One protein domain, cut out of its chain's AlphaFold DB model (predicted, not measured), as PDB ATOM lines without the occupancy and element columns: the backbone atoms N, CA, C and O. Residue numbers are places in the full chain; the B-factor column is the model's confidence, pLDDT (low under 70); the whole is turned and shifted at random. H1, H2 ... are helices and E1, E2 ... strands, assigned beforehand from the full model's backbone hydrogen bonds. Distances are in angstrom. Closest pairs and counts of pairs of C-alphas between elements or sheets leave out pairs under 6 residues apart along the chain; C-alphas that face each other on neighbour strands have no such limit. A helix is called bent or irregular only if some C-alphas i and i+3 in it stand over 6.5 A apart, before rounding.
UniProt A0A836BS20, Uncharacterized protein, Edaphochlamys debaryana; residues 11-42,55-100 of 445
ATOM      1  N   LEU A  11     -30.180  40.582  52.494       89.00
ATOM      2  CA  LEU A  11     -30.207  39.209  53.014       89.00
ATOM      3  C   LEU A  11     -28.831  38.712  53.480       89.00
ATOM      4  O   LEU A  11     -27.806  38.942  52.835       89.00
ATOM      5  N   TYR A  12     -28.845  37.922  54.554       90.06
ATOM      6  CA  TYR A  12     -27.708  37.148  55.047       90.06
ATOM      7  C   TYR A  12     -27.968  35.645  54.885       90.06
ATOM      8  O   TYR A  12     -29.054  35.162  55.202       90.06
ATOM      9  N   LEU A  13     -26.967  34.897  54.416       92.75
ATOM     10  CA  LEU A  13     -27.036  33.452  54.207       92.75
ATOM     11  C   LEU A  13     -25.822  32.746  54.797       92.75
ATOM     12  O   LEU A  13     -24.686  33.029  54.419       92.75
ATOM     13  N   PHE A  14     -26.074  31.736  55.628       94.69
ATOM     14  CA  PHE A  14     -25.055  30.816  56.122       94.69
ATOM     15  C   PHE A  14     -25.350  29.396  55.624       94.69
ATOM     16  O   PHE A  14     -26.185  28.691  56.187       94.69
ATOM     17  N   CYS A  15     -24.713  28.990  54.525       95.00
ATOM     18  CA  CYS A  15     -24.942  27.685  53.893       95.00
ATOM     19  C   CYS A  15     -23.739  27.250  53.034       95.00
ATOM     20  O   CYS A  15     -22.941  28.107  52.646       95.00
ATOM     21  N   PRO A  16     -23.580  25.948  52.723       96.12
ATOM     22  CA  PRO A  16     -22.535  25.481  51.812       96.12
ATOM     23  C   PRO A  16     -22.657  26.110  50.417       96.12
ATOM     24  O   PRO A  16     -23.766  26.258  49.900       96.12
ATOM     25  N   ASP A  17     -21.534  26.414  49.769       94.25
ATOM     26  CA  ASP A  17     -21.497  27.091  48.462       94.25
ATOM     27  C   ASP A  17     -22.297  26.373  47.354       94.25
ATOM     28  O   ASP A  17     -22.937  27.015  46.519       94.25
ATOM     29  N   ALA A  18     -22.371  25.038  47.399       93.44
ATOM     30  CA  ALA A  18     -23.214  24.246  46.498       93.44
ATOM     31  C   ALA A  18     -24.722  24.541  46.664       93.44
ATOM     32  O   ALA A  18     -25.453  24.573  45.674       93.44
ATOM     33  N   ALA A  19     -25.183  24.787  47.895       93.69
ATOM     34  CA  ALA A  19     -26.575  25.125  48.201       93.69
ATOM     35  C   ALA A  19     -26.891  26.595  47.881       93.69
ATOM     36  O   ALA A  19     -27.968  26.903  47.378       93.69
ATOM     37  N   HIS A  20     -25.936  27.505  48.098       93.12
ATOM     38  CA  HIS A  20     -26.047  28.885  47.616       93.12
ATOM     39  C   HIS A  20     -26.157  28.923  46.085       93.12
ATOM     40  O   HIS A  20     -27.062  29.569  45.560       93.12
ATOM     41  N   THR A  21     -25.297  28.185  45.376       92.38
ATOM     42  CA  THR A  21     -25.260  28.133  43.905       92.38
ATOM     43  C   THR A  21     -26.559  27.593  43.299       92.38
ATOM     44  O   THR A  21     -27.021  28.128  42.291       92.38
ATOM     45  N   SER A  22     -27.196  26.588  43.911       93.50
ATOM     46  CA  SER A  22     -28.499  26.088  43.444       93.50
ATOM     47  C   SER A  22     -29.670  27.031  43.761       93.50
ATOM     48  O   SER A  22     -30.660  27.027  43.029       93.50
ATOM     49  N   ALA A  23     -29.557  27.869  44.797       92.94
ATOM     50  CA  ALA A  23     -30.613  28.781  45.242       92.94
ATOM     51  C   ALA A  23     -30.555  30.202  44.636       92.94
ATOM     52  O   ALA A  23     -31.497  30.970  44.828       92.94
ATOM     53  N   VAL A  24     -29.498  30.587  43.900       91.31
ATOM     54  CA  VAL A  24     -29.274  31.984  43.439       91.31
ATOM     55  C   VAL A  24     -30.483  32.602  42.718       91.31
ATOM     56  O   VAL A  24     -30.777  33.778  42.920       91.31
ATOM     57  N   SER A  25     -31.208  31.832  41.903       89.12
ATOM     58  CA  SER A  25     -32.410  32.310  41.199       89.12
ATOM     59  C   SER A  25     -33.572  32.626  42.148       89.12
ATOM     60  O   SER A  25     -34.220  33.660  42.000       89.12
ATOM     61  N   GLN A  26     -33.802  31.780  43.156       91.62
ATOM     62  CA  GLN A  26     -34.808  32.006  44.197       91.62
ATOM     63  C   GLN A  26     -34.431  33.208  45.071       91.62
ATOM     64  O   GLN A  26     -35.292  34.010  45.417       91.62
ATOM     65  N   LEU A  27     -33.139  33.370  45.371       91.12
ATOM     66  CA  LEU A  27     -32.610  34.492  46.146       91.12
ATOM     67  C   LEU A  27     -32.740  35.831  45.407       91.12
ATOM     68  O   LEU A  27     -33.109  36.822  46.027       91.12
ATOM     69  N   ALA A  28     -32.509  35.865  44.091       89.31
ATOM     70  CA  ALA A  28     -32.758  37.052  43.270       89.31
ATOM     71  C   ALA A  28     -34.254  37.424  43.238       89.31
ATOM     72  O   ALA A  28     -34.601  38.596  43.376       89.31
ATOM     73  N   GLY A  29     -35.146  36.429  43.144       88.38
ATOM     74  CA  GLY A  29     -36.591  36.638  43.275       88.38
ATOM     75  C   GLY A  29     -36.993  37.173  44.654       88.38
ATOM     76  O   GLY A  29     -37.749  38.136  44.741       88.38
ATOM     77  N   LEU A  30     -36.438  36.606  45.731       88.62
ATOM     78  CA  LEU A  30     -36.687  37.054  47.104       88.62
ATOM     79  C   LEU A  30     -36.183  38.485  47.346       88.62
ATOM     80  O   LEU A  30     -36.893  39.269  47.962       88.62
ATOM     81  N   LEU A  31     -35.003  38.844  46.828       88.88
ATOM     82  CA  LEU A  31     -34.477  40.214  46.882       88.88
ATOM     83  C   LEU A  31     -35.338  41.194  46.082       88.88
ATOM     84  O   LEU A  31     -35.549  42.309  46.538       88.88
ATOM     85  N   SER A  32     -35.889  40.784  44.937       86.50
ATOM     86  CA  SER A  32     -36.833  41.603  44.164       86.50
ATOM     87  C   SER A  32     -38.122  41.879  44.953       86.50
ATOM     88  O   SER A  32     -38.549  43.028  45.048       86.50
ATOM     89  N   SER A  33     -38.690  40.859  45.608       84.69
ATOM     90  CA  SER A  33     -39.839  41.026  46.511       84.69
ATOM     91  C   SER A  33     -39.506  41.869  47.747       84.69
ATOM     92  O   SER A  33     -40.322  42.684  48.170       84.69
ATOM     93  N   LEU A  34     -38.308  41.703  48.322       84.81
ATOM     94  CA  LEU A  34     -37.848  42.482  49.472       84.81
ATOM     95  C   LEU A  34     -37.604  43.946  49.087       84.81
ATOM     96  O   LEU A  34     -37.944  44.826  49.864       84.81
ATOM     97  N   ALA A  35     -37.106  44.228  47.879       81.06
ATOM     98  CA  ALA A  35     -36.955  45.593  47.372       81.06
ATOM     99  C   ALA A  35     -38.317  46.295  47.281       81.06
ATOM    100  O   ALA A  35     -38.472  47.394  47.799       81.06
ATOM    101  N   ALA A  36     -39.320  45.619  46.712       77.31
ATOM    102  CA  ALA A  36     -40.682  46.139  46.608       77.31
ATOM    103  C   ALA A  36     -41.391  46.332  47.968       77.31
ATOM    104  O   ALA A  36     -42.374  47.067  48.033       77.31
ATOM    105  N   PHE A  37     -40.924  45.672  49.034       74.44
ATOM    106  CA  PHE A  37     -41.491  45.773  50.383       74.44
ATOM    107  C   PHE A  37     -40.740  46.764  51.289       74.44
ATOM    108  O   PHE A  37     -41.364  47.530  52.017       74.44
ATOM    109  N   CYS A  38     -39.405  46.751  51.264       69.31
ATOM    110  CA  CYS A  38     -38.555  47.526  52.173       69.31
ATOM    111  C   CYS A  38     -38.146  48.902  51.638       69.31
ATOM    112  O   CYS A  38     -37.664  49.718  52.423       69.31
ATOM    113  N   LEU A  39     -38.274  49.159  50.333       71.12
ATOM    114  CA  LEU A  39     -37.824  50.406  49.714       71.12
ATOM    115  C   LEU A  39     -39.029  51.210  49.204       71.12
ATOM    116  O   LEU A  39     -39.960  50.630  48.643       71.12
ATOM    117  N   PRO A  40     -39.039  52.544  49.384       56.97
ATOM    118  CA  PRO A  40     -40.132  53.376  48.898       56.97
ATOM    119  C   PRO A  40     -40.213  53.300  47.370       56.97
ATOM    120  O   PRO A  40     -39.213  53.496  46.677       56.97
ATOM    121  N   SER A  41     -41.413  53.036  46.842       53.06
ATOM    122  CA  SER A  41     -41.642  53.014  45.393       53.06
ATOM    123  C   SER A  41     -41.285  54.374  44.776       53.06
ATOM    124  O   SER A  41     -41.766  55.397  45.280       53.06
ATOM    125  N   PRO A  42     -40.491  54.424  43.686       50.97
ATOM    126  CA  PRO A  42     -40.057  55.686  43.078       50.97
ATOM    127  C   PRO A  42     -41.231  56.567  42.617       50.97
ATOM    128  O   PRO A  42     -41.147  57.796  42.682       50.97
ATOM    129  N   SER A  55     -33.324  64.437  47.104       38.97
ATOM    130  CA  SER A  55     -33.880  63.575  48.149       38.97
ATOM    131  C   SER A  55     -32.767  62.689  48.718       38.97
ATOM    132  O   SER A  55     -31.954  62.198  47.929       38.97
ATOM    133  N   PRO A  56     -32.715  62.470  50.043       47.72
ATOM    134  CA  PRO A  56     -31.654  61.684  50.667       47.72
ATOM    135  C   PRO A  56     -31.598  60.283  50.061       47.72
ATOM    136  O   PRO A  56     -32.652  59.724  49.758       47.72
ATOM    137  N   ASP A  57     -30.389  59.730  49.894       53.84
ATOM    138  CA  ASP A  57     -30.173  58.450  49.210       53.84
ATOM    139  C   ASP A  57     -31.038  57.340  49.816       53.84
ATOM    140  O   ASP A  57     -30.692  56.747  50.847       53.84
ATOM    141  N   THR A  58     -32.162  57.064  49.153       60.44
ATOM    142  CA  THR A  58     -32.922  55.834  49.322       60.44
ATOM    143  C   THR A  58     -32.019  54.699  48.843       60.44
ATOM    144  O   THR A  58     -31.364  54.862  47.809       60.44
ATOM    145  N   PRO A  59     -31.918  53.564  49.561       64.12
ATOM    146  CA  PRO A  59     -31.010  52.496  49.160       64.12
ATOM    147  C   PRO A  59     -31.347  52.018  47.743       64.12
ATOM    148  O   PRO A  59     -32.345  51.340  47.517       64.12
ATOM    149  N   THR A  60     -30.516  52.388  46.770       73.88
ATOM    150  CA  THR A  60     -30.723  52.041  45.356       73.88
ATOM    151  C   THR A  60     -30.431  50.570  45.079       73.88
ATOM    152  O   THR A  60     -30.729  50.071  43.991       73.88
ATOM    153  N   GLU A  61     -29.856  49.865  46.055       85.38
ATOM    154  CA  GLU A  61     -29.420  48.480  45.964       85.38
ATOM    155  C   GLU A  61     -29.624  47.757  47.302       85.38
ATOM    156  O   GLU A  61     -29.357  48.305  48.370       85.38
ATOM    157  N   LEU A  62     -30.059  46.499  47.228       88.88
ATOM    158  CA  LEU A  62     -30.013  45.542  48.330       88.88
ATOM    159  C   LEU A  62     -28.744  44.695  48.250       88.88
ATOM    160  O   LEU A  62     -28.164  44.507  47.184       88.88
ATOM    161  N   LEU A  63     -28.339  44.120  49.372       91.00
ATOM    162  CA  LEU A  63     -27.133  43.327  49.533       91.00
ATOM    163  C   LEU A  63     -27.461  41.857  49.815       91.00
ATOM    164  O   LEU A  63     -28.437  41.521  50.479       91.00
ATOM    165  N   LEU A  64     -26.607  40.964  49.334       92.81
ATOM    166  CA  LEU A  64     -26.648  39.533  49.596       92.81
ATOM    167  C   LEU A  64     -25.292  39.109  50.154       92.81
ATOM    168  O   LEU A  64     -24.331  38.967  49.394       92.81
ATOM    169  N   LEU A  65     -25.215  38.927  51.471       93.88
ATOM    170  CA  LEU A  65     -24.029  38.414  52.152       93.88
ATOM    171  C   LEU A  65     -24.155  36.899  52.318       93.88
ATOM    172  O   LEU A  65     -24.924  36.417  53.147       93.88
ATOM    173  N   HIS A  66     -23.376  36.145  51.548       93.88
ATOM    174  CA  HIS A  66     -23.226  34.701  51.715       93.88
ATOM    175  C   HIS A  66     -21.937  34.393  52.475       93.88
ATOM    176  O   HIS A  66     -20.860  34.855  52.099       93.88
ATOM    177  N   ILE A  67     -22.048  33.588  53.530       94.44
ATOM    178  CA  ILE A  67     -20.923  32.981  54.236       94.44
ATOM    179  C   ILE A  67     -21.006  31.468  54.047       94.44
ATOM    180  O   ILE A  67     -21.965  30.822  54.479       94.44
ATOM    181  N   ASP A  68     -19.981  30.900  53.415       94.56
ATOM    182  CA  ASP A  68     -19.885  29.465  53.188       94.56
ATOM    183  C   ASP A  68     -19.737  28.709  54.515       94.56
ATOM    184  O   ASP A  68     -18.835  28.980  55.315       94.56
ATOM    185  N   ALA A  69     -20.614  27.735  54.749       94.31
ATOM    186  CA  ALA A  69     -20.658  27.011  56.017       94.31
ATOM    187  C   ALA A  69     -19.397  26.170  56.282       94.31
ATOM    188  O   ALA A  69     -19.027  25.976  57.442       94.31
ATOM    189  N   SER A  70     -18.728  25.699  55.224       93.81
ATOM    190  CA  SER A  70     -17.566  24.807  55.314       93.81
ATOM    191  C   SER A  70     -16.238  25.561  55.422       93.81
ATOM    192  O   SER A  70     -15.453  25.296  56.327       93.81
ATOM    193  N   SER A  71     -15.981  26.513  54.523       94.94
ATOM    194  CA  SER A  71     -14.725  27.275  54.444       94.94
ATOM    195  C   SER A  71     -14.744  28.603  55.203       94.94
ATOM    196  O   SER A  71     -13.699  29.236  55.336       94.94
ATOM    197  N   ARG A  72     -15.919  29.061  55.663       91.88
ATOM    198  CA  ARG A  72     -16.159  30.410  56.220       91.88
ATOM    199  C   ARG A  72     -15.826  31.564  55.264       91.88
ATOM    200  O   ARG A  72     -15.835  32.723  55.683       91.88
ATOM    201  N   LYS A  73     -15.578  31.275  53.981       93.00
ATOM    202  CA  LYS A  73     -15.379  32.284  52.939       93.00
ATOM    203  C   LYS A  73     -16.649  33.118  52.784       93.00
ATOM    204  O   LYS A  73     -17.751  32.578  52.765       93.00
ATOM    205  N   GLN A  74     -16.477  34.428  52.652       92.56
ATOM    206  CA  GLN A  74     -17.577  35.378  52.520       92.56
ATOM    207  C   GLN A  74     -17.647  35.902  51.084       92.56
ATOM    208  O   GLN A  74     -16.614  36.102  50.440       92.56
ATOM    209  N   SER A  75     -18.855  36.138  50.582       92.25
ATOM    210  CA  SER A  75     -19.096  36.864  49.338       92.25
ATOM    211  C   SER A  75     -20.257  37.836  49.511       92.25
ATOM    212  O   SER A  75     -21.265  37.504  50.133       92.25
ATOM    213  N   LEU A  76     -20.102  39.042  48.968       93.25
ATOM    214  CA  LEU A  76     -21.149  40.055  48.917       93.25
ATOM    215  C   LEU A  76     -21.546  40.270  47.460       93.25
ATOM    216  O   LEU A  76     -20.684  40.367  46.582       93.25
ATOM    217  N   LYS A  77     -22.846  40.359  47.203       92.75
ATOM    218  CA  LYS A  77     -23.392  40.789  45.914       92.75
ATOM    219  C   LYS A  77     -24.417  41.888  46.160       92.75
ATOM    220  O   LYS A  77     -25.165  41.784  47.126       92.75
ATOM    221  N   ALA A  78     -24.476  42.894  45.302       91.38
ATOM    222  CA  ALA A  78     -25.550  43.876  45.307       91.38
ATOM    223  C   ALA A  78     -26.592  43.571  44.226       91.38
ATOM    224  O   ALA A  78     -26.290  43.008  43.170       91.38
ATOM    225  N   PHE A  79     -27.825  43.951  44.521       89.75
ATOM    226  CA  PHE A  79     -29.027  43.733  43.741       89.75
ATOM    227  C   PHE A  79     -29.727  45.087  43.552       89.75
ATOM    228  O   PHE A  79     -30.139  45.677  44.549       89.75
ATOM    229  N   PRO A  80     -29.872  45.611  42.326       87.00
ATOM    230  CA  PRO A  80     -30.470  46.927  42.121       87.00
ATOM    231  C   PRO A  80     -31.962  46.933  42.484       87.00
ATOM    232  O   PRO A  80     -32.733  46.117  41.986       87.00
ATOM    233  N   ALA A  81     -32.374  47.889  43.319       76.69
ATOM    234  CA  ALA A  81     -33.736  48.029  43.833       76.69
ATOM    235  C   ALA A  81     -34.785  48.212  42.726       76.69
ATOM    236  O   ALA A  81     -35.882  47.670  42.806       76.69
ATOM    237  N   ALA A  82     -34.419  48.926  41.657       72.12
ATOM    238  CA  ALA A  82     -35.267  49.170  40.490       72.12
ATOM    239  C   ALA A  82     -35.357  47.972  39.513       72.12
ATOM    240  O   ALA A  82     -35.827  48.126  38.385       72.12
ATOM    241  N   ALA A  83     -34.878  46.779  39.889       68.81
ATOM    242  CA  ALA A  83     -34.988  45.590  39.052       68.81
ATOM    243  C   ALA A  83     -36.444  45.107  38.949       68.81
ATOM    244  O   ALA A  83     -37.045  44.691  39.939       68.81
ATOM    245  N   SER A  84     -36.979  45.098  37.725       68.12
ATOM    246  CA  SER A  84     -38.321  44.587  37.432       68.12
ATOM    247  C   SER A  84     -38.486  43.135  37.916       68.12
ATOM    248  O   SER A  84     -37.713  42.273  37.486       68.12
ATOM    249  N   PRO A  85     -39.497  42.823  38.747       71.81
ATOM    250  CA  PRO A  85     -39.790  41.450  39.136       71.81
ATOM    251  C   PRO A  85     -40.346  40.640  37.944       71.81
ATOM    252  O   PRO A  85     -41.106  41.190  37.143       71.81
ATOM    253  N   PRO A  86     -40.039  39.331  37.830       72.19
ATOM    254  CA  PRO A  86     -39.014  38.599  38.574       72.19
ATOM    255  C   PRO A  86     -37.609  38.892  38.020       72.19
ATOM    256  O   PRO A  86     -37.320  38.640  36.848       72.19
ATOM    257  N   ALA A  87     -36.708  39.378  38.874       76.38
ATOM    258  CA  ALA A  87     -35.352  39.717  38.457       76.38
ATOM    259  C   ALA A  87     -34.485  38.462  38.197       76.38
ATOM    260  O   ALA A  87     -34.500  37.523  39.002       76.38
ATOM    261  N   PRO A  88     -33.697  38.420  37.105       83.44
ATOM    262  CA  PRO A  88     -32.824  37.290  36.807       83.44
ATOM    263  C   PRO A  88     -31.621  37.219  37.770       83.44
ATOM    264  O   PRO A  88     -31.168  38.240  38.286       83.44
ATOM    265  N   PRO A  89     -31.007  36.034  37.967       82.56
ATOM    266  CA  PRO A  89     -29.835  35.884  38.838       82.56
ATOM    267  C   PRO A  89     -28.607  36.684  38.364       82.56
ATOM    268  O   PRO A  89     -27.718  36.965  39.164       82.56
ATOM    269  N   SER A  90     -28.562  37.088  37.090       85.12
ATOM    270  CA  SER A  90     -27.542  37.986  36.531       85.12
ATOM    271  C   SER A  90     -27.622  39.428  37.050       85.12
ATOM    272  O   SER A  90     -26.664  40.176  36.874       85.12
ATOM    273  N   SER A  91     -28.713  39.821  37.717       86.25
ATOM    274  CA  SER A  91     -28.838  41.124  38.388       86.25
ATOM    275  C   SER A  91     -27.946  41.254  39.630       86.25
ATOM    276  O   SER A  91     -27.713  42.368  40.092       86.25
ATOM    277  N   LEU A  92     -27.441  40.136  40.171       89.94
ATOM    278  CA  LEU A  92     -26.561  40.112  41.339       89.94
ATOM    279  C   LEU A  92     -25.110  40.423  40.946       89.94
ATOM    280  O   LEU A  92     -24.381  39.555  40.460       89.94
ATOM    281  N   ARG A  93     -24.671  41.656  41.200       92.50
ATOM    282  CA  ARG A  93     -23.310  42.125  40.896       92.50
ATOM    283  C   ARG A  93     -22.378  41.873  42.087       92.50
ATOM    284  O   ARG A  93     -22.741  42.258  43.194       92.50
ATOM    285  N   PRO A  94     -21.194  41.256  41.916       91.81
ATOM    286  CA  PRO A  94     -20.226  41.105  43.004       91.81
ATOM    287  C   PRO A  94     -19.807  42.454  43.604       91.81
ATOM    288  O   PRO A  94     -19.564  43.409  42.868       91.81
ATOM    289  N   CYS A  95     -19.671  42.505  44.929       89.38
ATOM    290  CA  CYS A  95     -19.248  43.691  45.671       89.38
ATOM    291  C   CYS A  95     -18.015  43.404  46.528       89.38
ATOM    292  O   CYS A  95     -17.827  42.298  47.040       89.38
ATOM    293  N   GLU A  96     -17.175  44.420  46.706       87.50
ATOM    294  CA  GLU A  96     -15.981  44.327  47.539       87.50
ATOM    295  C   GLU A  96     -16.346  44.485  49.024       87.50
ATOM    296  O   GLU A  96     -16.919  45.496  49.430       87.50
ATOM    297  N   LEU A  97     -15.992  43.497  49.850       84.75
ATOM    298  CA  LEU A  97     -16.137  43.574  51.305       84.75
ATOM    299  C   LEU A  97     -14.923  44.276  51.919       84.75
ATOM    300  O   LEU A  97     -13.841  43.697  52.005       84.75
ATOM    301  N   LYS A  98     -15.119  45.512  52.389       81.38
ATOM    302  CA  LYS A  98     -14.127  46.257  53.173       81.38
ATOM    303  C   LYS A  98     -14.541  46.297  54.639       81.38
ATOM    304  O   LYS A  98     -15.539  46.916  54.994       81.38
ATOM    305  N   PHE A  99     -13.744  45.666  55.495       80.12
ATOM    306  CA  PHE A  99     -13.925  45.719  56.943       80.12
ATOM    307  C   PHE A  99     -13.147  46.900  57.518       80.12
ATOM    308  O   PHE A  99     -11.949  47.042  57.279       80.12
ATOM    309  N   SER A 100     -13.824  47.742  58.296       77.31
ATOM    310  CA  SER A 100     -13.203  48.831  59.051       77.31
ATOM    311  C   SER A 100     -13.884  48.978  60.418       77.31
ATOM    312  O   SER A 100     -15.064  48.635  60.539       77.31
TER     313      SER A 100
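What this domain is: This is residues 11 to 42 and 55 to 100 of the 445 residues of an uncharacterized protein of Edaphochlamys debaryana (UniProt A0A836BS20). A twisted mixed sheet, in order E1 E2 E3 E4, has one kinked helix, H1, along one face. The printed part has 78 residues, with H1 between E1 and E2 in the chain; the class is mixed. The whole is compact, radius of gyration of the C-alphas 13.0 A, spans 41, 32 and 18 A.

How they stand to each other: E1, residues 11 to 15, is parallel to E2, residues 61 to 68; N 13 and O 65 are 2.8 A apart. H1, residues 17 to 38, is on the sheet over E2, with 16 of 18 O i to N i+4 pairs within hydrogen-bond range. E3, residues 74 to 80, makes hairpins with E2 and E4, residues 93 to 95; N 64 and O 77, like N 78 and O 93, are 2.8 A apart.

Where its parts are: E1 begins at C-alpha 11 (-30.207, 39.209, 53.014); E4 ends at C-alpha 95 (-19.248, 43.691, 45.671). H1, 26.9 A long, is irregular: C-alphas 22 and 25 are 7.7 A apart.

The domain as a whole: Across the cut, C-alphas 42 and 55 are 11.2 A apart. Of the printed residues, 11 have pLDDT under 70, namely residue 38, residues 40 to 42, residues 55 to 59 and residues 83 to 84.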